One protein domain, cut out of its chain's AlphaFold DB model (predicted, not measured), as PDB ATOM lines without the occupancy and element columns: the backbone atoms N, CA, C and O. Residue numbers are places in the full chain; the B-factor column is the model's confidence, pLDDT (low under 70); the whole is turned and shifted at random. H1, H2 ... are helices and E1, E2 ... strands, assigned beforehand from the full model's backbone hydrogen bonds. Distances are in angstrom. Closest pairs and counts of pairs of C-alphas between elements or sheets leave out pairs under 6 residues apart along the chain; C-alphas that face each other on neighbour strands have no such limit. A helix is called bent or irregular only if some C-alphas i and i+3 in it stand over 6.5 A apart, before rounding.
ATOM      1  N   PRO A  64     -45.568  50.863 -61.884       84.69
ATOM      2  CA  PRO A  64     -45.429  51.189 -63.292       84.69
ATOM      3  C   PRO A  64     -44.871  49.979 -64.058       84.69
ATOM      4  O   PRO A  64     -44.169  49.146 -63.477       84.69
ATOM      5  N   PRO A  65     -45.154  49.875 -65.370       87.25
ATOM      6  CA  PRO A  65     -44.487  48.887 -66.200       87.25
ATOM      7  C   PRO A  65     -42.986  49.173 -66.245       87.25
ATOM      8  O   PRO A  65     -42.524  50.274 -65.944       87.25
ATOM      9  N   TYR A  66     -42.243  48.191 -66.727       87.62
ATOM     10  CA  TYR A  66     -40.819  48.276 -66.981       87.62
ATOM     11  C   TYR A  66     -39.981  48.454 -65.716       87.62
ATOM     12  O   TYR A  66     -38.957  49.117 -65.753       87.62
ATOM     13  N   PHE A  67     -40.353  47.801 -64.614       88.81
ATOM     14  CA  PHE A  67     -39.460  47.695 -63.455       88.81
ATOM     15  C   PHE A  67     -38.151  46.974 -63.827       88.81
ATOM     16  O   PHE A  67     -37.047  47.437 -63.543       88.81
ATOM     17  N   GLY A  68     -38.274  45.848 -64.533       89.31
ATOM     18  CA  GLY A  68     -37.138  45.045 -64.954       89.31
ATOM     19  C   GLY A  68     -37.458  44.082 -66.091       89.31
ATOM     20  O   GLY A  68     -38.564  44.059 -66.639       89.31
ATOM     21  N   THR A  69     -36.453  43.293 -66.443       86.69
ATOM     22  CA  THR A  69     -36.522  42.145 -67.347       86.69
ATOM     23  C   THR A  69     -35.877  40.938 -66.675       86.69
ATOM     24  O   THR A  69     -35.135  41.076 -65.704       86.69
ATOM     25  N   ILE A  70     -36.180  39.739 -67.161       86.69
ATOM     26  CA  ILE A  70     -35.516  38.512 -66.720       86.69
ATOM     27  C   ILE A  70     -34.632  38.047 -67.872       86.69
ATOM     28  O   ILE A  70     -35.123  37.888 -68.985       86.69
ATOM     29  N   ASP A  71     -33.339  37.861 -67.612       85.31
ATOM     30  CA  ASP A  71     -32.403  37.368 -68.627       85.31
ATOM     31  C   ASP A  71     -32.444  35.833 -68.767       85.31
ATOM     32  O   ASP A  71     -33.084  35.126 -67.979       85.31
ATOM     33  N   ARG A  72     -31.728  35.288 -69.761       84.94
ATOM     34  CA  ARG A  72     -31.610  33.834 -69.992       84.94
ATOM     35  C   ARG A  72     -31.108  33.037 -68.779       84.94
ATOM     36  O   ARG A  72     -31.375  31.844 -68.666       84.94
ATOM     37  N   GLU A  73     -30.382  33.687 -67.870       85.81
ATOM     38  CA  GLU A  73     -29.852  33.109 -66.628       85.81
ATOM     39  C   GLU A  73     -30.864  33.216 -65.475       85.81
ATOM     40  O   GLU A  73     -30.561  32.861 -64.335       85.81
ATOM     41  N   ARG A  74     -32.088  33.668 -65.775       85.50
ATOM     42  CA  ARG A  74     -33.187  33.922 -64.839       85.50
ATOM     43  C   ARG A  74     -32.867  34.987 -63.797       85.50
ATOM     44  O   ARG A  74     -33.446  34.976 -62.710       85.50
ATOM     45  N   ARG A  75     -31.976  35.927 -64.114       88.75
ATOM     46  CA  ARG A  75     -31.717  37.079 -63.251       88.75
ATOM     47  C   ARG A  75     -32.706  38.178 -63.583       88.75
ATOM     48  O   ARG A  75     -32.789  38.611 -64.730       88.75
ATOM     49  N   ALA A  76     -33.416  38.652 -62.565       90.00
ATOM     50  CA  ALA A  76     -34.176  39.885 -62.669       90.00
ATOM     51  C   ALA A  76     -33.196  41.065 -62.732       90.00
ATOM     52  O   ALA A  76     -32.361  41.245 -61.842       90.00
ATOM     53  N   ARG A  77     -33.272  41.848 -63.804       91.44
ATOM     54  CA  ARG A  77     -32.447  43.025 -64.053       91.44
ATOM     55  C   ARG A  77     -33.349  44.236 -64.155       91.44
ATOM     56  O   ARG A  77     -34.228  44.292 -65.008       91.44
ATOM     57  N   MET A  78     -33.114  45.204 -63.285       92.62
ATOM     58  CA  MET A  78     -33.725  46.517 -63.411       92.62
ATOM     59  C   MET A  78     -33.327  47.130 -64.754       92.62
ATOM     60  O   MET A  78     -32.150  47.067 -65.124       92.62
ATOM     61  N   ILE A  79     -34.285  47.701 -65.485       91.62
ATOM     62  CA  ILE A  79     -33.941  48.408 -66.723       91.62
ATOM     63  C   ILE A  79     -33.183  49.696 -66.398       91.62
ATOM     64  O   ILE A  79     -33.302  50.240 -65.299       91.62
ATOM     65  N   GLU A  80     -32.457  50.222 -67.379       92.62
ATOM     66  CA  GLU A  80     -31.645  51.426 -67.205       92.62
ATOM     67  C   GLU A  80     -32.457  52.622 -66.695       92.62
ATOM     68  O   GLU A  80     -32.029  53.296 -65.764       92.62
ATOM     69  N   GLU A  81     -33.665  52.836 -67.225       92.44
ATOM     70  CA  GLU A  81     -34.522  53.936 -66.778       92.44
ATOM     71  C   GLU A  81     -34.880  53.813 -65.292       92.44
ATOM     72  O   GLU A  81     -34.880  54.813 -64.592       92.44
ATOM     73  N   CYS A  82     -35.128  52.612 -64.768       92.88
ATOM     74  CA  CYS A  82     -35.412  52.413 -63.345       92.88
ATOM     75  C   CYS A  82     -34.132  52.469 -62.486       92.88
ATOM     76  O   CYS A  82     -34.184  52.871 -61.327       92.88
ATOM     77  N   ALA A  83     -32.980  52.094 -63.047       94.12
ATOM     78  CA  ALA A  83     -31.700  52.114 -62.343       94.12
ATOM     79  C   ALA A  83     -31.048  53.504 -62.300       94.12
ATOM     80  O   ALA A  83     -30.220  53.767 -61.426       94.12
ATOM     81  N   ARG A  84     -31.396  54.392 -63.240       93.38
ATOM     82  CA  ARG A  84     -30.809  55.729 -63.350       93.38
ATOM     83  C   ARG A  84     -31.194  56.579 -62.131       93.38
ATOM     84  O   ARG A  84     -32.383  56.830 -61.919       93.38
ATOM     85  N   PRO A  85     -30.217  57.082 -61.352       87.38
ATOM     86  CA  PRO A  85     -30.503  57.913 -60.189       87.38
ATOM     87  C   PRO A  85     -31.367  59.122 -60.549       87.38
ATOM     88  O   PRO A  85     -31.037  59.896 -61.449       87.38
ATOM     89  N   GLY A  86     -32.484  59.283 -59.840       87.38
ATOM     90  CA  GLY A  86     -33.406  60.394 -60.057       87.38
ATOM     91  C   GLY A  86     -34.193  60.326 -61.367       87.38
ATOM     92  O   GLY A  86     -34.705  61.352 -61.797       87.38
ATOM     93  N   SER A  87     -34.314  59.175 -62.024       93.75
ATOM     94  CA  SER A  87     -35.303  59.037 -63.094       93.75
ATOM     95  C   SER A  87     -36.734  59.127 -62.557       93.75
ATOM     96  O   SER A  87     -37.002  58.818 -61.393       93.75
ATOM     97  N   GLU A  88     -37.678  59.516 -63.416       92.00
ATOM     98  CA  GLU A  88     -39.098  59.539 -63.046       92.00
ATOM     99  C   GLU A  88     -39.602  58.149 -62.654       92.00
ATOM    100  O   GLU A  88     -40.366  58.008 -61.697       92.00
ATOM    101  N   LEU A  89     -39.131  57.107 -63.346       91.31
ATOM    102  CA  LEU A  89     -39.505  55.730 -63.051       91.31
ATOM    103  C   LEU A  89     -39.006  55.298 -61.666       91.31
ATOM    104  O   LEU A  89     -39.801  54.798 -60.870       91.31
ATOM    105  N   ALA A  90     -37.734  55.564 -61.340       91.69
ATOM    106  CA  ALA A  90     -37.176  55.268 -60.023       91.69
ATOM    107  C   ALA A  90     -37.931  56.021 -58.921       91.69
ATOM    108  O   ALA A  90     -38.355  55.409 -57.946       91.69
ATOM    109  N   ARG A  91     -38.174  57.330 -59.094       91.81
ATOM    110  CA  ARG A  91     -38.923  58.131 -58.109       91.81
ATOM    111  C   ARG A  91     -40.350  57.631 -57.923       91.81
ATOM    112  O   ARG A  91     -40.822  57.556 -56.795       91.81
ATOM    113  N   THR A  92     -41.029  57.257 -59.005       90.62
ATOM    114  CA  THR A  92     -42.385  56.699 -58.930       90.62
ATOM    115  C   THR A  92     -42.394  55.429 -58.085       90.62
ATOM    116  O   THR A  92     -43.190  55.311 -57.161       90.62
ATOM    117  N   ILE A  93     -41.467  54.507 -58.344       91.50
ATOM    118  CA  ILE A  93     -41.346  53.249 -57.597       91.50
ATOM    119  C   ILE A  93     -40.988  53.505 -56.124       91.50
ATOM    120  O   ILE A  93     -41.611  52.933 -55.235       91.50
ATOM    121  N   GLN A  94     -40.056  54.419 -55.849       91.44
ATOM    122  CA  GLN A  94     -39.718  54.847 -54.488       91.44
ATOM    123  C   GLN A  94     -40.960  55.319 -53.708       91.44
ATOM    124  O   GLN A  94     -41.182  54.901 -52.574       91.44
ATOM    125  N   GLN A  95     -41.817  56.147 -54.317       87.50
ATOM    126  CA  GLN A  95     -43.047  56.622 -53.664       87.50
ATOM    127  C   GLN A  95     -44.064  55.500 -53.418       87.50
ATOM    128  O   GLN A  95     -44.811  55.545 -52.443       87.50
ATOM    129  N   ILE A  96     -44.080  54.479 -54.274       87.06
ATOM    130  CA  ILE A  96     -44.935  53.294 -54.130       87.06
ATOM    131  C   ILE A  96     -44.498  52.429 -52.943       87.06
ATOM    132  O   ILE A  96     -45.335  51.832 -52.265       87.06
ATOM    133  N   TRP A  97     -43.202  52.387 -52.658       86.38
ATOM    134  CA  TRP A  97     -42.640  51.607 -51.564       86.38
ATOM    135  C   TRP A  97     -42.983  52.110 -50.173       86.38
ATOM    136  O   TRP A  97     -43.242  51.295 -49.291       86.38
ATOM    137  N   ILE A  98     -43.052  53.425 -49.969       81.81
ATOM    138  CA  ILE A  98     -43.355  54.020 -48.658       81.81
ATOM    139  C   ILE A  98     -44.613  53.399 -48.017       81.81
ATOM    140  O   ILE A  98     -44.504  52.868 -46.910       81.81
ATOM    141  N   PRO A  99     -45.794  53.397 -48.667       81.81
ATOM    142  CA  PRO A  99     -46.993  52.802 -48.080       81.81
ATOM    143  C   PRO A  99     -46.947  51.270 -47.995       81.81
ATOM    144  O   PRO A  99     -47.671  50.707 -47.184       81.81
ATOM    145  N   LEU A 100     -46.133  50.587 -48.809       81.62
ATOM    146  CA  LEU A 100     -46.001  49.125 -48.756       81.62
ATOM    147  C   LEU A 100     -45.107  48.656 -47.602       81.62
ATOM    148  O   LEU A 100     -45.328  47.573 -47.064       81.62
ATOM    149  N   PHE A 101     -44.129  49.470 -47.208       80.56
ATOM    150  CA  PHE A 101     -43.233  49.181 -46.088       80.56
ATOM    151  C   PHE A 101     -43.687  49.809 -44.768       80.56
ATOM    152  O   PHE A 101     -43.206  49.418 -43.708       80.56
ATOM    153  N   THR A 102     -44.628  50.754 -44.804       80.31
ATOM    154  CA  THR A 102     -45.218  51.329 -43.592       80.31
ATOM    155  C   THR A 102     -46.339  50.415 -43.093       80.31
ATOM    156  O   THR A 102     -47.356  50.282 -43.780       80.31
ATOM    157  N   PRO A 103     -46.206  49.784 -41.911       74.44
ATOM    158  CA  PRO A 103     -47.275  48.958 -41.372       74.44
ATOM    159  C   PRO A 103     -48.538  49.804 -41.145       74.44
ATOM    160  O   PRO A 103     -48.439  50.973 -40.750       74.44
ATOM    161  N   PRO A 104     -49.740  49.245 -41.374       75.25
ATOM    162  CA  PRO A 104     -50.971  49.961 -41.081       75.25
ATOM    163  C   PRO A 104     -51.046  50.280 -39.580       75.25
ATOM    164  O   PRO A 104     -50.537  49.509 -38.758       75.25
ATOM    165  N   PRO A 105     -51.696  51.392 -39.195       80.25
ATOM    166  CA  PRO A 105     -51.875  51.707 -37.789       80.25
ATOM    167  C   PRO A 105     -52.660  50.587 -37.082       80.25
ATOM    168  O   PRO A 105     -53.505  49.940 -37.712       80.25
ATOM    169  N   PRO A 106     -52.431  50.376 -35.772       83.56
ATOM    170  CA  PRO A 106     -53.214  49.431 -34.987       83.56
ATOM    171  C   PRO A 106     -54.722  49.681 -35.153       83.56
ATOM    172  O   PRO A 106     -55.142  50.846 -35.148       83.56
ATOM    173  N   PRO A 107     -55.554  48.631 -35.275       87.38
ATOM    174  CA  PRO A 107     -56.998  48.796 -35.367       87.38
ATOM    175  C   PRO A 107     -57.552  49.534 -34.147       87.38
ATOM    176  O   PRO A 107     -57.198  49.222 -33.012       87.38
ATOM    177  N   THR A 108     -58.467  50.480 -34.362       89.62
ATOM    178  CA  THR A 108     -59.025  51.329 -33.290       89.62
ATOM    179  C   THR A 108     -59.841  50.560 -32.249       89.62
ATOM    180  O   THR A 108     -60.065  51.069 -31.155       89.62
ATOM    181  N   TYR A 109     -60.275  49.340 -32.575       91.12
ATOM    182  CA  TYR A 109     -61.068  48.467 -31.708       91.12
ATOM    183  C   TYR A 109     -60.228  47.484 -30.871       91.12
ATOM    184  O   TYR A 109     -60.803  46.688 -30.132       91.12
ATOM    185  N   ILE A 110     -58.892  47.511 -30.973       89.56
ATOM    186  CA  ILE A 110     -57.985  46.705 -30.138       89.56
ATOM    187  C   ILE A 110     -57.092  47.659 -29.329       89.56
ATOM    188  O   ILE A 110     -56.473  48.547 -29.922       89.56
ATOM    189  N   PRO A 111     -56.968  47.496 -27.997       93.12
ATOM    190  CA  PRO A 111     -56.011  48.263 -27.207       93.12
ATOM    191  C   PRO A 111     -54.589  48.140 -27.771       93.12
ATOM    192  O   PRO A 111     -54.136  47.044 -28.103       93.12
ATOM    193  N   LYS A 112     -53.861  49.261 -27.857       88.94
ATOM    194  CA  LYS A 112     -52.517  49.302 -28.467       88.94
ATOM    195  C   LYS A 112     -51.548  48.289 -27.854       88.94
ATOM    196  O   LYS A 112     -50.779  47.670 -28.581       88.94
ATOM    197  N   GLU A 113     -51.605  48.110 -26.538       90.44
ATOM    198  CA  GLU A 113     -50.770  47.149 -25.814       90.44
ATOM    199  C   GLU A 113     -51.069  45.701 -26.230       90.44
ATOM    200  O   GLU A 113     -50.155  44.933 -26.524       90.44
ATOM    201  N   GLU A 114     -52.351  45.339 -26.340       92.62
ATOM    202  CA  GLU A 114     -52.765  44.005 -26.777       92.62
ATOM    203  C   GLU A 114     -52.358  43.745 -28.233       92.62
ATOM    204  O   GLU A 114     -51.855  42.667 -28.560       92.62
ATOM    205  N   PHE A 115     -52.526  44.742 -29.106       90.94
ATOM    206  CA  PHE A 115     -52.064  44.662 -30.490       90.94
ATOM    207  C   PHE A 115     -50.542  44.472 -30.567       90.94
ATOM    208  O   PHE A 115     -50.065  43.598 -31.295       90.94
ATOM    209  N   GLY A 116     -49.782  45.236 -29.776       89.44
ATOM    210  CA  GLY A 116     -48.329  45.110 -29.669       89.44
ATOM    211  C   GLY A 116     -47.902  43.718 -29.208       89.44
ATOM    212  O   GLY A 116     -47.050  43.097 -29.840       89.44
ATOM    213  N   LYS A 117     -48.560  43.168 -28.180       91.81
ATOM    214  CA  LYS A 117     -48.298  41.809 -27.687       91.81
ATOM    215  C   LYS A 117     -48.557  40.743 -28.752       91.81
ATOM    216  O   LYS A 117     -47.709  39.880 -28.957       91.81
ATOM    217  N   LYS A 118     -49.692  40.812 -29.459       91.56
ATOM    218  CA  LYS A 118     -50.009  39.875 -30.555       91.56
ATOM    219  C   LYS A 118     -48.995  39.967 -31.694       91.56
ATOM    220  O   LYS A 118     -48.611  38.947 -32.258       91.56
ATOM    221  N   THR A 119     -48.546  41.181 -32.007       89.12
ATOM    222  CA  THR A 119     -47.519  41.417 -33.029       89.12
ATOM    223  C   THR A 119     -46.183  40.813 -32.604       89.12
ATOM    224  O   THR A 119     -45.584  40.075 -33.380       89.12
ATOM    225  N   GLY A 120     -45.758  41.040 -31.356       90.00
ATOM    226  CA  GLY A 120     -44.551  40.433 -30.787       90.00
ATOM    227  C   GLY A 120     -44.586  38.905 -30.845       90.00
ATOM    228  O   GLY A 120     -43.670  38.296 -31.384       90.00
ATOM    229  N   GLN A 121     -45.697  38.292 -30.425       93.56
ATOM    230  CA  GLN A 121     -45.890  36.838 -30.504       93.56
ATOM    231  C   GLN A 121     -45.810  36.305 -31.943       93.56
ATOM    232  O   GLN A 121     -45.241  35.243 -32.183       93.56
ATOM    233  N   ALA A 122     -46.366  37.031 -32.917       92.25
ATOM    234  CA  ALA A 122     -46.288  36.640 -34.323       92.25
ATOM    235  C   ALA A 122     -44.853  36.725 -34.877       92.25
ATOM    236  O   ALA A 122     -44.460  35.884 -35.690       92.25
ATOM    237  N   ILE A 123     -44.072  37.718 -34.440       90.56
ATOM    238  CA  ILE A 123     -42.653  37.860 -34.794       90.56
ATOM    239  C   ILE A 123     -41.834  36.722 -34.171       90.56
ATOM    240  O   ILE A 123     -41.101  36.045 -34.886       90.56
ATOM    241  N   GLU A 124     -42.011  36.454 -32.876       92.12
ATOM    242  CA  GLU A 124     -41.348  35.345 -32.175       92.12
ATOM    243  C   GLU A 124     -41.663  33.997 -32.834       92.12
ATOM    244  O   GLU A 124     -40.760  33.213 -33.134       92.12
ATOM    245  N   GLN A 125     -42.935  33.752 -33.166       95.25
ATOM    246  CA  GLN A 125     -43.334  32.545 -33.887       95.25
ATOM    247  C   GLN A 125     -42.626  32.437 -35.243       95.25
ATOM    248  O   GLN A 125     -42.213  31.347 -35.637       95.25
ATOM    249  N   ARG A 126     -42.425  33.556 -35.952       94.06
ATOM    250  CA  ARG A 126     -41.685  33.550 -37.216       94.06
ATOM    251  C   ARG A 126     -40.225  33.143 -37.014       94.06
ATOM    252  O   ARG A 126     -39.713  32.391 -37.840       94.06
ATOM    253  N   PHE A 127     -39.563  33.591 -35.947       94.38
ATOM    254  CA  PHE A 127     -38.194  33.160 -35.638       94.38
ATOM    255  C   PHE A 127     -38.132  31.661 -35.344       94.38
ATOM    256  O   PHE A 127     -37.282  30.968 -35.908       94.38
ATOM    257  N   HIS A 128     -39.088  31.133 -34.576       95.56
ATOM    258  CA  HIS A 128     -39.207  29.693 -34.344       95.56
ATOM    259  C   HIS A 128     -39.420  28.899 -35.637       95.56
ATOM    260  O   HIS A 128     -38.752  27.886 -35.852       95.56
ATOM    261  N   ASP A 129     -40.298  29.367 -36.527       97.06
ATOM    262  CA  ASP A 129     -40.552  28.715 -37.814       97.06
ATOM    263  C   ASP A 129     -39.286  28.673 -38.683       97.06
ATOM    264  O   ASP A 129     -38.984  27.647 -39.303       97.06
ATOM    265  N   VAL A 130     -38.525  29.773 -38.713       97.00
ATOM    266  CA  VAL A 130     -37.259  29.859 -39.453       97.00
ATOM    267  C   VAL A 130     -36.216  28.926 -38.839       97.00
ATOM    268  O   VAL A 130     -35.600  28.158 -39.576       97.00
ATOM    269  N   ALA A 131     -36.052  28.908 -37.515       97.38
ATOM    270  CA  ALA A 131     -35.130  27.997 -36.833       97.38
ATOM    271  C   ALA A 131     -35.479  26.521 -37.098       97.38
ATOM    272  O   ALA A 131     -34.609  25.724 -37.462       97.38
ATOM    273  N   ALA A 132     -36.764  26.164 -37.030       98.12
ATOM    274  CA  ALA A 132     -37.237  24.821 -37.353       98.12
ATOM    275  C   ALA A 132     -36.986  24.453 -38.826       98.12
ATOM    276  O   ALA A 132     -36.619  23.314 -39.131       98.12
ATOM    277  N   ALA A 133     -37.161  25.396 -39.756       97.94
ATOM    278  CA  ALA A 133     -36.843  25.186 -41.166       97.94
ATOM    279  C   ALA A 133     -35.336  24.983 -41.388       97.94
ATOM    280  O   ALA A 133     -34.946  24.080 -42.129       97.94
ATOM    281  N   VAL A 134     -34.492  25.768 -40.713       98.00
ATOM    282  CA  VAL A 134     -33.032  25.624 -40.755       98.00
ATOM    283  C   VAL A 134     -32.609  24.245 -40.258       98.00
ATOM    284  O   VAL A 134     -31.814  23.588 -40.931       98.00
ATOM    285  N   GLN A 135     -33.178  23.765 -39.148       97.75
ATOM    286  CA  GLN A 135     -32.874  22.428 -38.639       97.75
ATOM    287  C   GLN A 135     -33.259  21.342 -39.650       97.75
ATOM    288  O   GLN A 135     -32.422  20.522 -40.014       97.75
ATOM    289  N   LYS A 136     -34.470  21.408 -40.217       98.19
ATOM    290  CA  LYS A 136     -34.920  20.456 -41.248       98.19
ATOM    291  C   LYS A 136     -34.011  20.423 -42.478       98.19
ATOM    292  O   LYS A 136     -33.868  19.372 -43.100       98.19
ATOM    293  N   LEU A 137     -33.447  21.565 -42.878       97.62
ATOM    294  CA  LEU A 137     -32.509  21.634 -43.999       97.62
ATOM    295  C   LEU A 137     -31.146  21.038 -43.623       97.62
ATOM    296  O   LEU A 137     -30.581  20.290 -44.418       97.62
ATOM    297  N   ARG A 138     -30.651  21.307 -42.409       96.62
ATOM    298  CA  ARG A 138     -29.402  20.733 -41.883       96.62
ATOM    299  C   ARG A 138     -29.471  19.220 -41.711       96.62
ATOM    300  O   ARG A 138     -28.531  18.541 -42.106       96.62
ATOM    301  N   ASP A 139     -30.598  18.691 -41.239       97.88
ATOM    302  CA  ASP A 139     -30.834  17.243 -41.109       97.88
ATOM    303  C   ASP A 139     -30.751  16.515 -42.463       97.88
ATOM    304  O   ASP A 139     -30.503  15.314 -42.526       97.88
ATOM    305  N   ARG A 140     -30.927  17.249 -43.570       97.69
ATOM    306  CA  ARG A 140     -30.776  16.759 -44.951       97.69
ATOM    307  C   ARG A 140     -29.393  17.050 -45.548       97.69
ATOM    308  O   ARG A 140     -29.213  16.915 -46.755       97.69
ATOM    309  N   GLY A 141     -28.434  17.488 -44.732       96.50
ATOM    310  CA  GLY A 141     -27.080  17.857 -45.155       96.50
ATOM    311  C   GLY A 141     -26.954  19.264 -45.753       96.50
ATOM    312  O   GLY A 141     -25.908  19.604 -46.303       96.50
ATOM    313  N   GLY A 142     -27.998  20.094 -45.670       95.88
ATOM    314  CA  GLY A 142     -27.970  21.467 -46.165       95.88
ATOM    315  C   GLY A 142     -27.086  22.375 -45.307       95.88
ATOM    316  O   GLY A 142     -27.252  22.452 -44.090       95.88
ATOM    317  N   LYS A 143     -26.178  23.120 -45.946       96.19
ATOM    318  CA  LYS A 143     -25.468  24.239 -45.312       96.19
ATOM    319  C   LYS A 143     -26.282  25.518 -45.493       96.19
ATOM    320  O   LYS A 143     -26.731  25.802 -46.600       96.19
ATOM    321  N   ILE A 144     -26.455  26.286 -44.421       96.75
ATOM    322  CA  ILE A 144     -27.286  27.497 -44.412       96.75
ATOM    323  C   ILE A 144     -26.436  28.694 -44.004       96.75
ATOM    324  O   ILE A 144     -25.731  28.623 -43.002       96.75
ATOM    325  N   VAL A 145     -26.549  29.783 -44.764       98.00
ATOM    326  CA  VAL A 145     -26.030  31.115 -44.436       98.00
ATOM    327  C   VAL A 145     -27.140  32.117 -44.734       98.00
ATOM    328  O   VAL A 145     -27.759  32.046 -45.797       98.00
ATOM    329  N   PHE A 146     -27.395  33.038 -43.813       98.12
ATOM    330  CA  PHE A 146     -28.308  34.155 -44.039       98.12
ATOM    331  C   PHE A 146     -27.540  35.360 -44.571       98.12
ATOM    332  O   PHE A 146     -26.444  35.661 -44.103       98.12
ATOM    333  N   VAL A 147     -28.131  36.079 -45.523       98.00
ATOM    334  CA  VAL A 147     -27.546  37.299 -46.094       98.00
ATOM    335  C   VAL A 147     -28.565  38.429 -46.000       98.00
ATOM    336  O   VAL A 147     -29.667  38.310 -46.537       98.00
ATOM    337  N   ARG A 148     -28.203  39.532 -45.337       96.81
ATOM    338  CA  ARG A 148     -28.939  40.797 -45.419       96.81
ATOM    339  C   ARG A 148     -28.359  41.595 -46.578       96.81
ATOM    340  O   ARG A 148     -27.207  42.014 -46.522       96.81
ATOM    341  N   PHE A 149     -29.164  41.791 -47.613       96.81
ATOM    342  CA  PHE A 149     -28.794  42.617 -48.760       96.81
ATOM    343  C   PHE A 149     -28.827  44.114 -48.419       96.81
ATOM    344  O   PHE A 149     -29.585  44.497 -47.524       96.81
ATOM    345  N   PRO A 150     -28.043  44.943 -49.137       96.94
ATOM    346  CA  PRO A 150     -28.093  46.391 -49.000       96.94
ATOM    347  C   PRO A 150     -29.490  46.943 -49.269       96.94
ATOM    348  O   PRO A 150     -30.191  46.479 -50.165       96.94
ATOM    349  N   ASN A 151     -29.844  47.979 -48.522       95.38
ATOM    350  CA  ASN A 151     -30.945  48.889 -48.801       95.38
ATOM    351  C   ASN A 151     -30.439  50.334 -48.651       95.38
ATOM    352  O   ASN A 151     -29.351  50.579 -48.124       95.38
ATOM    353  N   SER A 152     -31.191  51.313 -49.149       95.06
ATOM    354  CA  SER A 152     -30.779  52.721 -49.082       95.06
ATOM    355  C   SER A 152     -31.966  53.674 -48.935       95.06
ATOM    356  O   SER A 152     -33.117  53.254 -48.837       95.06
ATOM    357  N   GLY A 153     -31.687  54.979 -48.872       93.81
ATOM    358  CA  GLY A 153     -32.712  56.025 -48.879       93.81
ATOM    359  C   GLY A 153     -33.712  55.942 -47.722       93.81
ATOM    360  O   GLY A 153     -33.348  55.637 -46.586       93.81
ATOM    361  N   GLU A 154     -34.978  56.252 -48.010       92.38
ATOM    362  CA  GLU A 154     -36.041  56.287 -46.995       92.38
ATOM    363  C   GLU A 154     -36.409  54.897 -46.469       92.38
ATOM    364  O   GLU A 154     -36.771  54.782 -45.300       92.38
ATOM    365  N   LEU A 155     -36.254  53.836 -47.273       92.50
ATOM    366  CA  LEU A 155     -36.480  52.470 -46.792       92.50
ATOM    367  C   LEU A 155     -35.516  52.122 -45.660       92.50
ATOM    368  O   LEU A 155     -35.944  51.610 -44.632       92.50
ATOM    369  N   LYS A 156     -34.229  52.446 -45.820       94.00
ATOM    370  CA  LYS A 156     -33.246  52.208 -44.764       94.00
ATOM    371  C   LYS A 156     -33.612  52.949 -43.480       94.00
ATOM    372  O   LYS A 156     -33.644  52.343 -42.415       94.00
ATOM    373  N   LYS A 157     -33.949  54.239 -43.579       94.50
ATOM    374  CA  LYS A 157     -34.369  55.039 -42.415       94.50
ATOM    375  C   LYS A 157     -35.596  54.446 -41.722       94.50
ATOM    376  O   LYS A 157     -35.682  54.483 -40.497       94.50
ATOM    377  N   LEU A 158     -36.549  53.936 -42.502       92.38
ATOM    378  CA  LEU A 158     -37.754  53.298 -41.989       92.38
ATOM    379  C   LEU A 158     -37.420  51.994 -41.263       92.38
ATOM    380  O   LEU A 158     -37.818  51.828 -40.117       92.38
ATOM    381  N   GLU A 159     -36.668  51.091 -41.887       92.44
ATOM    382  CA  GLU A 159     -36.309  49.813 -41.267       92.44
ATOM    383  C   GLU A 159     -35.414  49.980 -40.036       92.44
ATOM    384  O   GLU A 159     -35.632  49.289 -39.044       92.44
ATOM    385  N   ASP A 160     -34.460  50.915 -40.052       93.56
ATOM    386  CA  ASP A 160     -33.614  51.214 -38.891       93.56
ATOM    387  C   ASP A 160     -34.460  51.675 -37.687       93.56
ATOM    388  O   ASP A 160     -34.089  51.440 -36.536       93.56
ATOM    389  N   ARG A 161     -35.615  52.307 -37.945       92.19
ATOM    390  CA  ARG A 161     -36.552  52.781 -36.919       92.19
ATOM    391  C   ARG A 161     -37.548  51.707 -36.478       92.19
ATOM    392  O   ARG A 161     -37.751  51.531 -35.282       92.19
ATOM    393  N   GLU A 162     -38.199  51.041 -37.427       88.88
ATOM    394  CA  GLU A 162     -39.336  50.144 -37.165       88.88
ATOM    395  C   GLU A 162     -38.904  48.692 -36.914       88.88
ATOM    396  O   GLU A 162     -39.535  47.970 -36.145       88.88
ATOM    397  N   THR A 163     -37.823  48.249 -37.556       90.31
ATOM    398  CA  THR A 163     -37.321  46.867 -37.513       90.31
ATOM    399  C   THR A 163     -35.804  46.846 -37.309       90.31
ATOM    400  O   THR A 163     -35.075  46.301 -38.146       90.31
ATOM    401  N   PRO A 164     -35.294  47.446 -36.219       93.38
ATOM    402  CA  PRO A 164     -33.861  47.592 -36.011       93.38
ATOM    403  C   PRO A 164     -33.161  46.231 -35.980       93.38
ATOM    404  O   PRO A 164     -33.674  45.257 -35.416       93.38
ATOM    405  N   ARG A 165     -31.940  46.183 -36.525       94.56
ATOM    406  CA  ARG A 165     -31.096  44.977 -36.597       94.56
ATOM    407  C   ARG A 165     -31.064  44.192 -35.282       94.56
ATOM    408  O   ARG A 165     -31.313  42.989 -35.301       94.56
ATOM    409  N   ALA A 166     -30.815  44.877 -34.165       92.69
ATOM    410  CA  ALA A 166     -30.699  44.260 -32.845       92.69
ATOM    411  C   ALA A 166     -31.972  43.517 -32.402       92.69
ATOM    412  O   ALA A 166     -31.885  42.508 -31.708       92.69
ATOM    413  N   GLY A 167     -33.149  44.003 -32.810       86.56
ATOM    414  CA  GLY A 167     -34.433  43.395 -32.461       86.56
ATOM    415  C   GLY A 167     -34.865  42.277 -33.409       86.56
ATOM    416  O   GLY A 167     -35.599  41.385 -32.994       86.56
ATOM    417  N   ILE A 168     -34.422  42.315 -34.669       92.50
ATOM    418  CA  ILE A 168     -34.908  41.402 -35.711       92.50
ATOM    419  C   ILE A 168     -33.810  40.473 -36.223       92.50
ATOM    420  O   ILE A 168     -33.890  39.256 -36.071       92.50
ATOM    421  N   TRP A 169     -32.776  41.039 -36.842       95.69
ATOM    422  CA  TRP A 169     -31.725  40.264 -37.492       95.69
ATOM    423  C   TRP A 169     -30.882  39.485 -36.482       95.69
ATOM    424  O   TRP A 169     -30.719  38.276 -36.631       95.69
ATOM    425  N   ASP A 170     -30.382  40.151 -35.438       95.19
ATOM    426  CA  ASP A 170     -29.478  39.515 -34.475       95.19
ATOM    427  C   ASP A 170     -30.195  38.394 -33.696       95.19
ATOM    428  O   ASP A 170     -29.619  37.326 -33.475       95.19
ATOM    429  N   GLY A 171     -31.480  38.591 -33.368       92.75
ATOM    430  CA  GLY A 171     -32.342  37.564 -32.776       92.75
ATOM    431  C   GLY A 171     -32.520  36.347 -33.688       92.75
ATOM    432  O   GLY A 171     -32.227  35.225 -33.284       92.75
ATOM    433  N   MET A 172     -32.894  36.563 -34.953       95.25
ATOM    434  CA  MET A 172     -33.046  35.483 -35.938       95.25
ATOM    435  C   MET A 172     -31.741  34.691 -36.146       95.25
ATOM    436  O   MET A 172     -31.758  33.459 -36.227       95.25
ATOM    437  N   ILE A 173     -30.593  35.368 -36.235       97.00
ATOM    438  CA  ILE A 173     -29.290  34.703 -36.384       97.00
ATOM    439  C   ILE A 173     -28.962  33.860 -35.150       97.00
ATOM    440  O   ILE A 173     -28.546  32.707 -35.290       97.00
ATOM    441  N   LYS A 174     -29.204  34.397 -33.950       95.12
ATOM    442  CA  LYS A 174     -29.014  33.667 -32.695       95.12
ATOM    443  C   LYS A 174     -29.882  32.407 -32.639       95.12
ATOM    444  O   LYS A 174     -29.351  31.334 -32.364       95.12
ATOM    445  N   ASP A 175     -31.171  32.522 -32.942       94.75
ATOM    446  CA  ASP A 175     -32.130  31.414 -32.827       94.75
ATOM    447  C   ASP A 175     -31.884  30.311 -33.862       94.75
ATOM    448  O   ASP A 175     -32.072  29.126 -33.590       94.75
ATOM    449  N   THR A 176     -31.429  30.681 -35.060       96.50
ATOM    450  CA  THR A 176     -31.094  29.709 -36.112       96.50
ATOM    451  C   THR A 176     -29.718  29.072 -35.918       96.50
ATOM    452  O   THR A 176     -29.442  28.004 -36.477       96.50
ATOM    453  N   GLY A 177     -28.816  29.735 -35.186       95.69
ATOM    454  CA  GLY A 177     -27.410  29.349 -35.066       95.69
ATOM    455  C   GLY A 177     -26.708  29.224 -36.424       95.69
ATOM    456  O   GLY A 177     -25.791  28.417 -36.579       95.69
ATOM    457  N   ALA A 178     -27.201  29.902 -37.463       96.44
ATOM    458  CA  ALA A 178     -26.602  29.905 -38.795       96.44
ATOM    459  C   ALA A 178     -25.702  31.134 -38.970       96.44
ATOM    460  O   ALA A 178     -26.022  32.190 -38.430       96.44
ATOM    461  N   PRO A 179     -24.596  31.039 -39.731       97.25
ATOM    462  CA  PRO A 179     -23.812  32.217 -40.076       97.25
ATOM    463  C   PRO A 179     -24.688  33.278 -40.752       97.25
ATOM    464  O   PRO A 179     -25.471  32.964 -41.652       97.25
ATOM    465  N   GLY A 180     -24.533  34.526 -40.322       97.62
ATOM    466  CA  GLY A 180     -25.174  35.689 -40.923       97.62
ATOM    467  C   GLY A 180     -24.136  36.598 -41.568       97.62
ATOM    468  O   GLY A 180     -23.091  36.856 -40.980       97.62
ATOM    469  N   ILE A 181     -24.436  37.096 -42.764       98.38
ATOM    470  CA  ILE A 181     -23.679  38.147 -43.443       98.38
ATOM    471  C   ILE A 181     -24.592  39.365 -43.509       98.38
ATOM    472  O   ILE A 181     -25.542  39.390 -44.296       98.38
ATOM    473  N   TYR A 182     -24.324  40.359 -42.667       97.88
ATOM    474  CA  TYR A 182     -25.005  41.645 -42.728       97.88
ATOM    475  C   TYR A 182     -24.150  42.616 -43.539       97.88
ATOM    476  O   TYR A 182     -22.988  42.824 -43.206       97.88
ATOM    477  N   TYR A 183     -24.684  43.186 -44.621       97.56
ATOM    478  CA  TYR A 183     -23.881  43.974 -45.567       97.56
ATOM    479  C   TYR A 183     -23.121  45.151 -44.918       97.56
ATOM    480  O   TYR A 183     -22.020  45.465 -45.357       97.56
ATOM    481  N   GLU A 184     -23.655  45.766 -43.857       96.56
ATOM    482  CA  GLU A 184     -22.980  46.864 -43.136       96.56
ATOM    483  C   GLU A 184     -21.749  46.426 -42.333       96.56
ATOM    484  O   GLU A 184     -20.919  47.270 -42.008       96.56
ATOM    485  N   ASP A 185     -21.583  45.130 -42.055       97.56
ATOM    486  CA  ASP A 185     -20.413  44.614 -41.328       97.56
ATOM    487  C   ASP A 185     -19.150  44.561 -42.209       97.56
ATOM    488  O   ASP A 185     -18.051  44.312 -41.709       97.56
ATOM    489  N   TYR A 186     -19.291  44.791 -43.519       97.75
ATOM    490  CA  TYR A 186     -18.222  44.652 -44.507       97.75
ATOM    491  C   TYR A 186     -18.140  45.917 -45.379       97.75
ATOM    492  O   TYR A 186     -19.054  46.157 -46.175       97.75
ATOM    493  N   PRO A 187     -17.059  46.718 -45.292       96.50
ATOM    494  CA  PRO A 187     -16.923  47.967 -46.053       96.50
ATOM    495  C   PRO A 187     -17.124  47.814 -47.569       96.50
ATOM    496  O   PRO A 187     -17.648  48.700 -48.242       96.50
ATOM    497  N   GLU A 188     -16.733  46.674 -48.134       96.69
ATOM    498  CA  GLU A 188     -16.883  46.369 -49.553       96.69
ATOM    499  C   GLU A 188     -18.325  46.013 -49.960       96.69
ATOM    500  O   GLU A 188     -18.655  46.104 -51.147       96.69
ATOM    501  N   LEU A 189     -19.181  45.641 -48.998       97.81
ATOM    502  CA  LEU A 189     -20.607  45.340 -49.185       97.81
ATOM    503  C   LEU A 189     -21.528  46.500 -48.773       97.81
ATOM    504  O   LEU A 189     -22.694  46.504 -49.167       97.81
ATOM    505  N   SER A 190     -21.033  47.483 -48.018       95.88
ATOM    506  CA  SER A 190     -21.837  48.591 -47.484       95.88
ATOM    507  C   SER A 190     -22.020  49.771 -48.446       95.88
ATOM    508  O   SER A 190     -22.914  50.588 -48.252       95.88
ATOM    509  N   GLY A 191     -21.193  49.868 -49.490       93.88
ATOM    510  CA  GLY A 191     -21.133  51.036 -50.380       93.88
ATOM    511  C   GLY A 191     -22.170  51.094 -51.509       93.88
ATOM    512  O   GLY A 191     -22.055  51.956 -52.379       93.88
ATOM    513  N   PHE A 192     -23.140  50.181 -51.555       95.81
ATOM    514  CA  PHE A 192     -24.101  50.110 -52.658       95.81
ATOM    515  C   PHE A 192     -25.328  50.989 -52.417       95.81
ATOM    516  O   PHE A 192     -25.929  50.959 -51.346       95.81
ATOM    517  N   ASN A 193     -25.751  51.719 -53.452       94.44
ATOM    518  CA  ASN A 193     -26.999  52.473 -53.435       94.44
ATOM    519  C   ASN A 193     -28.071  51.750 -54.261       94.44
ATOM    520  O   ASN A 193     -27.873  51.487 -55.444       94.44
ATOM    521  N   CYS A 194     -29.221  51.465 -53.652       95.12
ATOM    522  CA  CYS A 194     -30.355  50.854 -54.337       95.12
ATOM    523  C   CYS A 194     -31.176  51.938 -55.060       95.12
ATOM    524  O   CYS A 194     -31.680  52.844 -54.387       95.12
ATOM    525  N   PRO A 195     -31.346  51.888 -56.400       94.25
ATOM    526  CA  PRO A 195     -32.028  52.949 -57.149       94.25
ATOM    527  C   PRO A 195     -33.459  53.217 -56.682       94.25
ATOM    528  O   PRO A 195     -33.889  54.366 -56.647       94.25
ATOM    529  N   GLU A 196     -34.172  52.175 -56.261       91.94
ATOM    530  CA  GLU A 196     -35.512  52.257 -55.676       91.94
ATOM    531  C   GLU A 196     -35.528  51.861 -54.193       91.94
ATOM    532  O   GLU A 196     -36.565  51.488 -53.670       91.94
ATOM    533  N   TRP A 197     -34.388  51.985 -53.510       93.62
ATOM    534  CA  TRP A 197     -34.191  51.761 -52.072       93.62
ATOM    535  C   TRP A 197     -34.099  50.310 -51.573       93.62
ATOM    536  O   TRP A 197     -33.544  50.124 -50.491       93.62
ATOM    537  N   SER A 198     -34.540  49.291 -52.320       91.88
ATOM    538  CA  SER A 198     -34.567  47.885 -51.862       91.88
ATOM    539  C   SER A 198     -33.767  46.883 -52.714       91.88
ATOM    540  O   SER A 198     -33.365  45.832 -52.219       91.88
ATOM    541  N   HIS A 199     -33.507  47.207 -53.978       93.69
ATOM    542  CA  HIS A 199     -32.853  46.366 -54.971       93.69
ATOM    543  C   HIS A 199     -31.636  47.068 -55.574       93.69
ATOM    544  O   HIS A 199     -31.656  48.259 -55.887       93.69
ATOM    545  N   LEU A 200     -30.584  46.290 -55.819       95.50
ATOM    546  CA  LEU A 200     -29.395  46.737 -56.539       95.50
ATOM    547  C   LEU A 200     -29.683  46.922 -58.036       95.50
ATOM    548  O   LEU A 200     -30.486  46.194 -58.627       95.50
ATOM    549  N   SER A 201     -28.951  47.836 -58.677       95.19
ATOM    550  CA  SER A 201     -28.931  47.932 -60.138       95.19
ATOM    551  C   SER A 201     -28.380  46.643 -60.781       95.19
ATOM    552  O   SER A 201     -27.766  45.788 -60.128       95.19
ATOM    553  N   ALA A 202     -28.569  46.477 -62.093       93.88
ATOM    554  CA  ALA A 202     -28.025  45.320 -62.809       93.88
ATOM    555  C   ALA A 202     -26.486  45.232 -62.700       93.88
ATOM    556  O   ALA A 202     -25.946  44.143 -62.495       93.88
ATOM    557  N   GLY A 203     -25.787  46.367 -62.785       94.00
ATOM    558  CA  GLY A 203     -24.335  46.428 -62.601       94.00
ATOM    559  C   GLY A 203     -23.930  46.133 -61.157       94.00
ATOM    560  O   GLY A 203     -23.110  45.247 -60.908       94.00
ATOM    561  N   ASP A 204     -24.578  46.798 -60.201       96.00
ATOM    562  CA  ASP A 204     -24.254  46.661 -58.779       96.00
ATOM    563  C   ASP A 204     -24.530  45.261 -58.244       96.00
ATOM    564  O   ASP A 204     -23.758  44.752 -57.443       96.00
ATOM    565  N   SER A 205     -25.577  44.581 -58.713       94.88
ATOM    566  CA  SER A 205     -25.848  43.192 -58.316       94.88
ATOM    567  C   SER A 205     -24.750  42.222 -58.762       94.88
ATOM    568  O   SER A 205     -24.454  41.267 -58.039       94.88
ATOM    569  N   VAL A 206     -24.101  42.462 -59.909       95.12
ATOM    570  CA  VAL A 206     -22.931  41.673 -60.336       95.12
ATOM    571  C   VAL A 206     -21.749  41.949 -59.417       95.12
ATOM    572  O   VAL A 206     -21.096  41.011 -58.957       95.12
ATOM    573  N   GLU A 207     -21.480  43.219 -59.134       97.69
ATOM    574  CA  GLU A 207     -20.346  43.622 -58.307       97.69
ATOM    575  C   GLU A 207     -20.510  43.189 -56.843       97.69
ATOM    576  O   GLU A 207     -19.605  42.584 -56.269       97.69
ATOM    577  N   PHE A 208     -21.695  43.377 -56.267       97.88
ATOM    578  CA  PHE A 208     -22.057  42.878 -54.943       97.88
ATOM    579  C   PHE A 208     -21.873  41.365 -54.854       97.88
ATOM    580  O   PHE A 208     -21.249  40.878 -53.916       97.88
ATOM    581  N   SER A 209     -22.339  40.611 -55.857       96.44
ATOM    582  CA  SER A 209     -22.176  39.153 -55.876       96.44
ATOM    583  C   SER A 209     -20.701  38.744 -55.865       96.44
ATOM    584  O   SER A 209     -20.322  37.857 -55.101       96.44
ATOM    585  N   LYS A 210     -19.844  39.411 -56.653       98.06
ATOM    586  CA  LYS A 210     -18.392  39.149 -56.650       98.06
ATOM    587  C   LYS A 210     -17.776  39.377 -55.269       98.06
ATOM    588  O   LYS A 210     -16.983  38.551 -54.824       98.06
ATOM    589  N   ARG A 211     -18.157  40.463 -54.591       98.44
ATOM    590  CA  ARG A 211     -17.652  40.821 -53.255       98.44
ATOM    591  C   ARG A 211     -18.228  39.946 -52.142       98.44
ATOM    592  O   ARG A 211     -17.554  39.707 -51.149       98.44
ATOM    593  N   LEU A 212     -19.442  39.427 -52.314       98.38
ATOM    594  CA  LEU A 212     -20.110  38.549 -51.352       98.38
ATOM    595  C   LEU A 212     -19.530  37.124 -51.349       98.38
ATOM    596  O   LEU A 212     -19.457  36.490 -50.297       98.38
ATOM    597  N   VAL A 213     -19.116  36.600 -52.509       98.00
ATOM    598  CA  VAL A 213     -18.656  35.204 -52.654       98.00
ATOM    599  C   VAL A 213     -17.532  34.813 -51.677       98.00
ATOM    600  O   VAL A 213     -17.647  33.739 -51.081       98.00
ATOM    601  N   PRO A 214     -16.476  35.621 -51.454       97.88
ATOM    602  CA  PRO A 214     -15.457  35.318 -50.445       97.88
ATOM    603  C   PRO A 214     -16.025  35.136 -49.030       97.88
ATOM    604  O   PRO A 214     -15.638  34.199 -48.328       97.88
ATOM    605  N   HIS A 215     -16.990  35.969 -48.629       98.12
ATOM    606  CA  HIS A 215     -17.644  35.878 -47.319       98.12
ATOM    607  C   HIS A 215     -18.509  34.629 -47.198       98.12
ATOM    608  O   HIS A 215     -18.459  33.943 -46.179       98.12
ATOM    609  N   LEU A 216     -19.236  34.277 -48.262       97.69
ATOM    610  CA  LEU A 216     -20.004  33.033 -48.322       97.69
ATOM    611  C   LEU A 216     -19.101  31.803 -48.212       97.69
ATOM    612  O   LEU A 216     -19.403  30.900 -47.437       97.69
ATOM    613  N   ARG A 217     -17.982  31.770 -48.946       97.25
ATOM    614  CA  ARG A 217     -16.998  30.678 -48.872       97.25
ATOM    615  C   ARG A 217     -16.454  30.509 -47.459       97.25
ATOM    616  O   ARG A 217     -16.512  29.412 -46.911       97.25
ATOM    617  N   LYS A 218     -16.045  31.615 -46.828       97.31
ATOM    618  CA  LYS A 218     -15.595  31.621 -45.432       97.31
ATOM    619  C   LYS A 218     -16.674  31.093 -44.481       97.31
ATOM    620  O   LYS A 218     -16.384  30.226 -43.662       97.31
ATOM    621  N   ALA A 219     -17.913  31.571 -44.607       96.75
ATOM    622  CA  ALA A 219     -19.034  31.146 -43.765       96.75
ATOM    623  C   ALA A 219     -19.402  29.661 -43.954       96.75
ATOM    624  O   ALA A 219     -19.805  28.997 -43.001       96.75
ATOM    625  N   LEU A 220     -19.240  29.131 -45.169       95.12
ATOM    626  CA  LEU A 220     -19.529  27.737 -45.525       95.12
ATOM    627  C   LEU A 220     -18.345  26.780 -45.324       95.12
ATOM    628  O   LEU A 220     -18.527  25.566 -45.504       95.12
ATOM    629  N   GLN A 221     -17.173  27.313 -44.960       93.38
ATOM    630  CA  GLN A 221     -15.901  26.591 -44.864       93.38
ATOM    631  C   GLN A 221     -15.566  25.872 -46.185       93.38
ATOM    632  O   GLN A 221     -15.389  24.653 -46.217       93.38
TER     633      GLN A 221
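AT A GLANCE: This is residues 64 to 221 of the 222 residues of an uncharacterized protein of Verrucomicrobia bacterium (UniProt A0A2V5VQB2). Picture an open frame of helices round a small parallel strand pair, E3 and E4: long H3 makes one side, H2 and H4 side by side another, and H7 a third, with the hairpin of E1 and E2 by the start of H7. H5 lies between H3 and the pair E3 and E4, and H7 comes near E4 with its later residues. The printed part has 158 residues with seven named helices and four named strands, in the order E1 E2 H1 H2 H3 E3 H4 H5 E4 H6 H7, and is mostly helix. It is only just compact, close to loose, with a radius of gyration of the C-alphas of 18.1 A and spans of 48 by 45 by 30 A.

HOW THE PARTS SIT: Look first at E3, residues 146 to 148, and E4, residues 180 to 182: they are parallel at 9 degrees, with N 181 and O 146 2.8 A apart. With H4, residues 153 to 162, and H5, residues 169 to 176, they make a strand-helix-strand unit, two parallel neighbour strands with helices between them along the chain, and its crossover is right-handed. The closest C-alphas of H5 and E4, Ile 173 and Gly 180, are 6.2 A apart. H3, residues 112 to 138, touches H5 with residues 127 to 135 alone, at a steep tilt of 49 degrees, the same way; Ala 131 and Thr 176 have the closest C-alphas, 4.4 A. H2, residues 88 to 101, touches H4 with residues 97 to 101 alone, at a shallow tilt of 7 degrees, the same way; the closest C-alphas are those of Ile 98 and Leu 155, 7.3 A. H1, residues 80 to 83, and H2 touch only at the corner, with C-alphas 82 and 90 closest at 4.7 A. H7, residues 202 to 220, touches H6, residues 187 to 190, with its residues 208 to 212 alone; the closest C-alphas are those of Leu 189 and Phe 208, 6.4 A. The closest C-alphas of H7 and E4, His 215 and Ile 181, are 7.5 A apart. E1, residues 68 to 70, and E2, residues 76 to 78, form an antiparallel hairpin at 152 degrees, with N 69 and O 77 2.8 A apart; C-alphas 77 and 202 are the closest of E2 and H7, at 5.1 A. Every O i to N i+4 pair is within hydrogen-bond range in H3, H4 and H5, against 7 of 10 in H2 and 12 of 15 in H7; H1 and H6 are too short for such a pair.

IN THESE COORDINATES: Find C-alpha 68 at (-37.138, 45.045, -64.954), where E1 begins. H2 runs 20.3 A. H3 runs 39.1 A from C-alpha 112 at (-52.517, 49.302, -28.467). H4 measures 14.7 A and H5 10.7 A. H7 runs 26.1 A to C-alpha 220 at (-19.529, 27.737, -45.525), with a kink of 38 degrees near residue 214; it is only just irregular, with C-alphas 211 and 214 6.6 A apart.

THE WHOLE: The C-alphas farthest apart, those of Tyr 109 and Gln 221, are 51.9 A apart. Residues 108 to 113, 117 to 122 and 136 to 141 stand free. The link from H6 to H7, 11 residues, is long. The printed part has no cut, and no printed residue is under 70 in pLDDT.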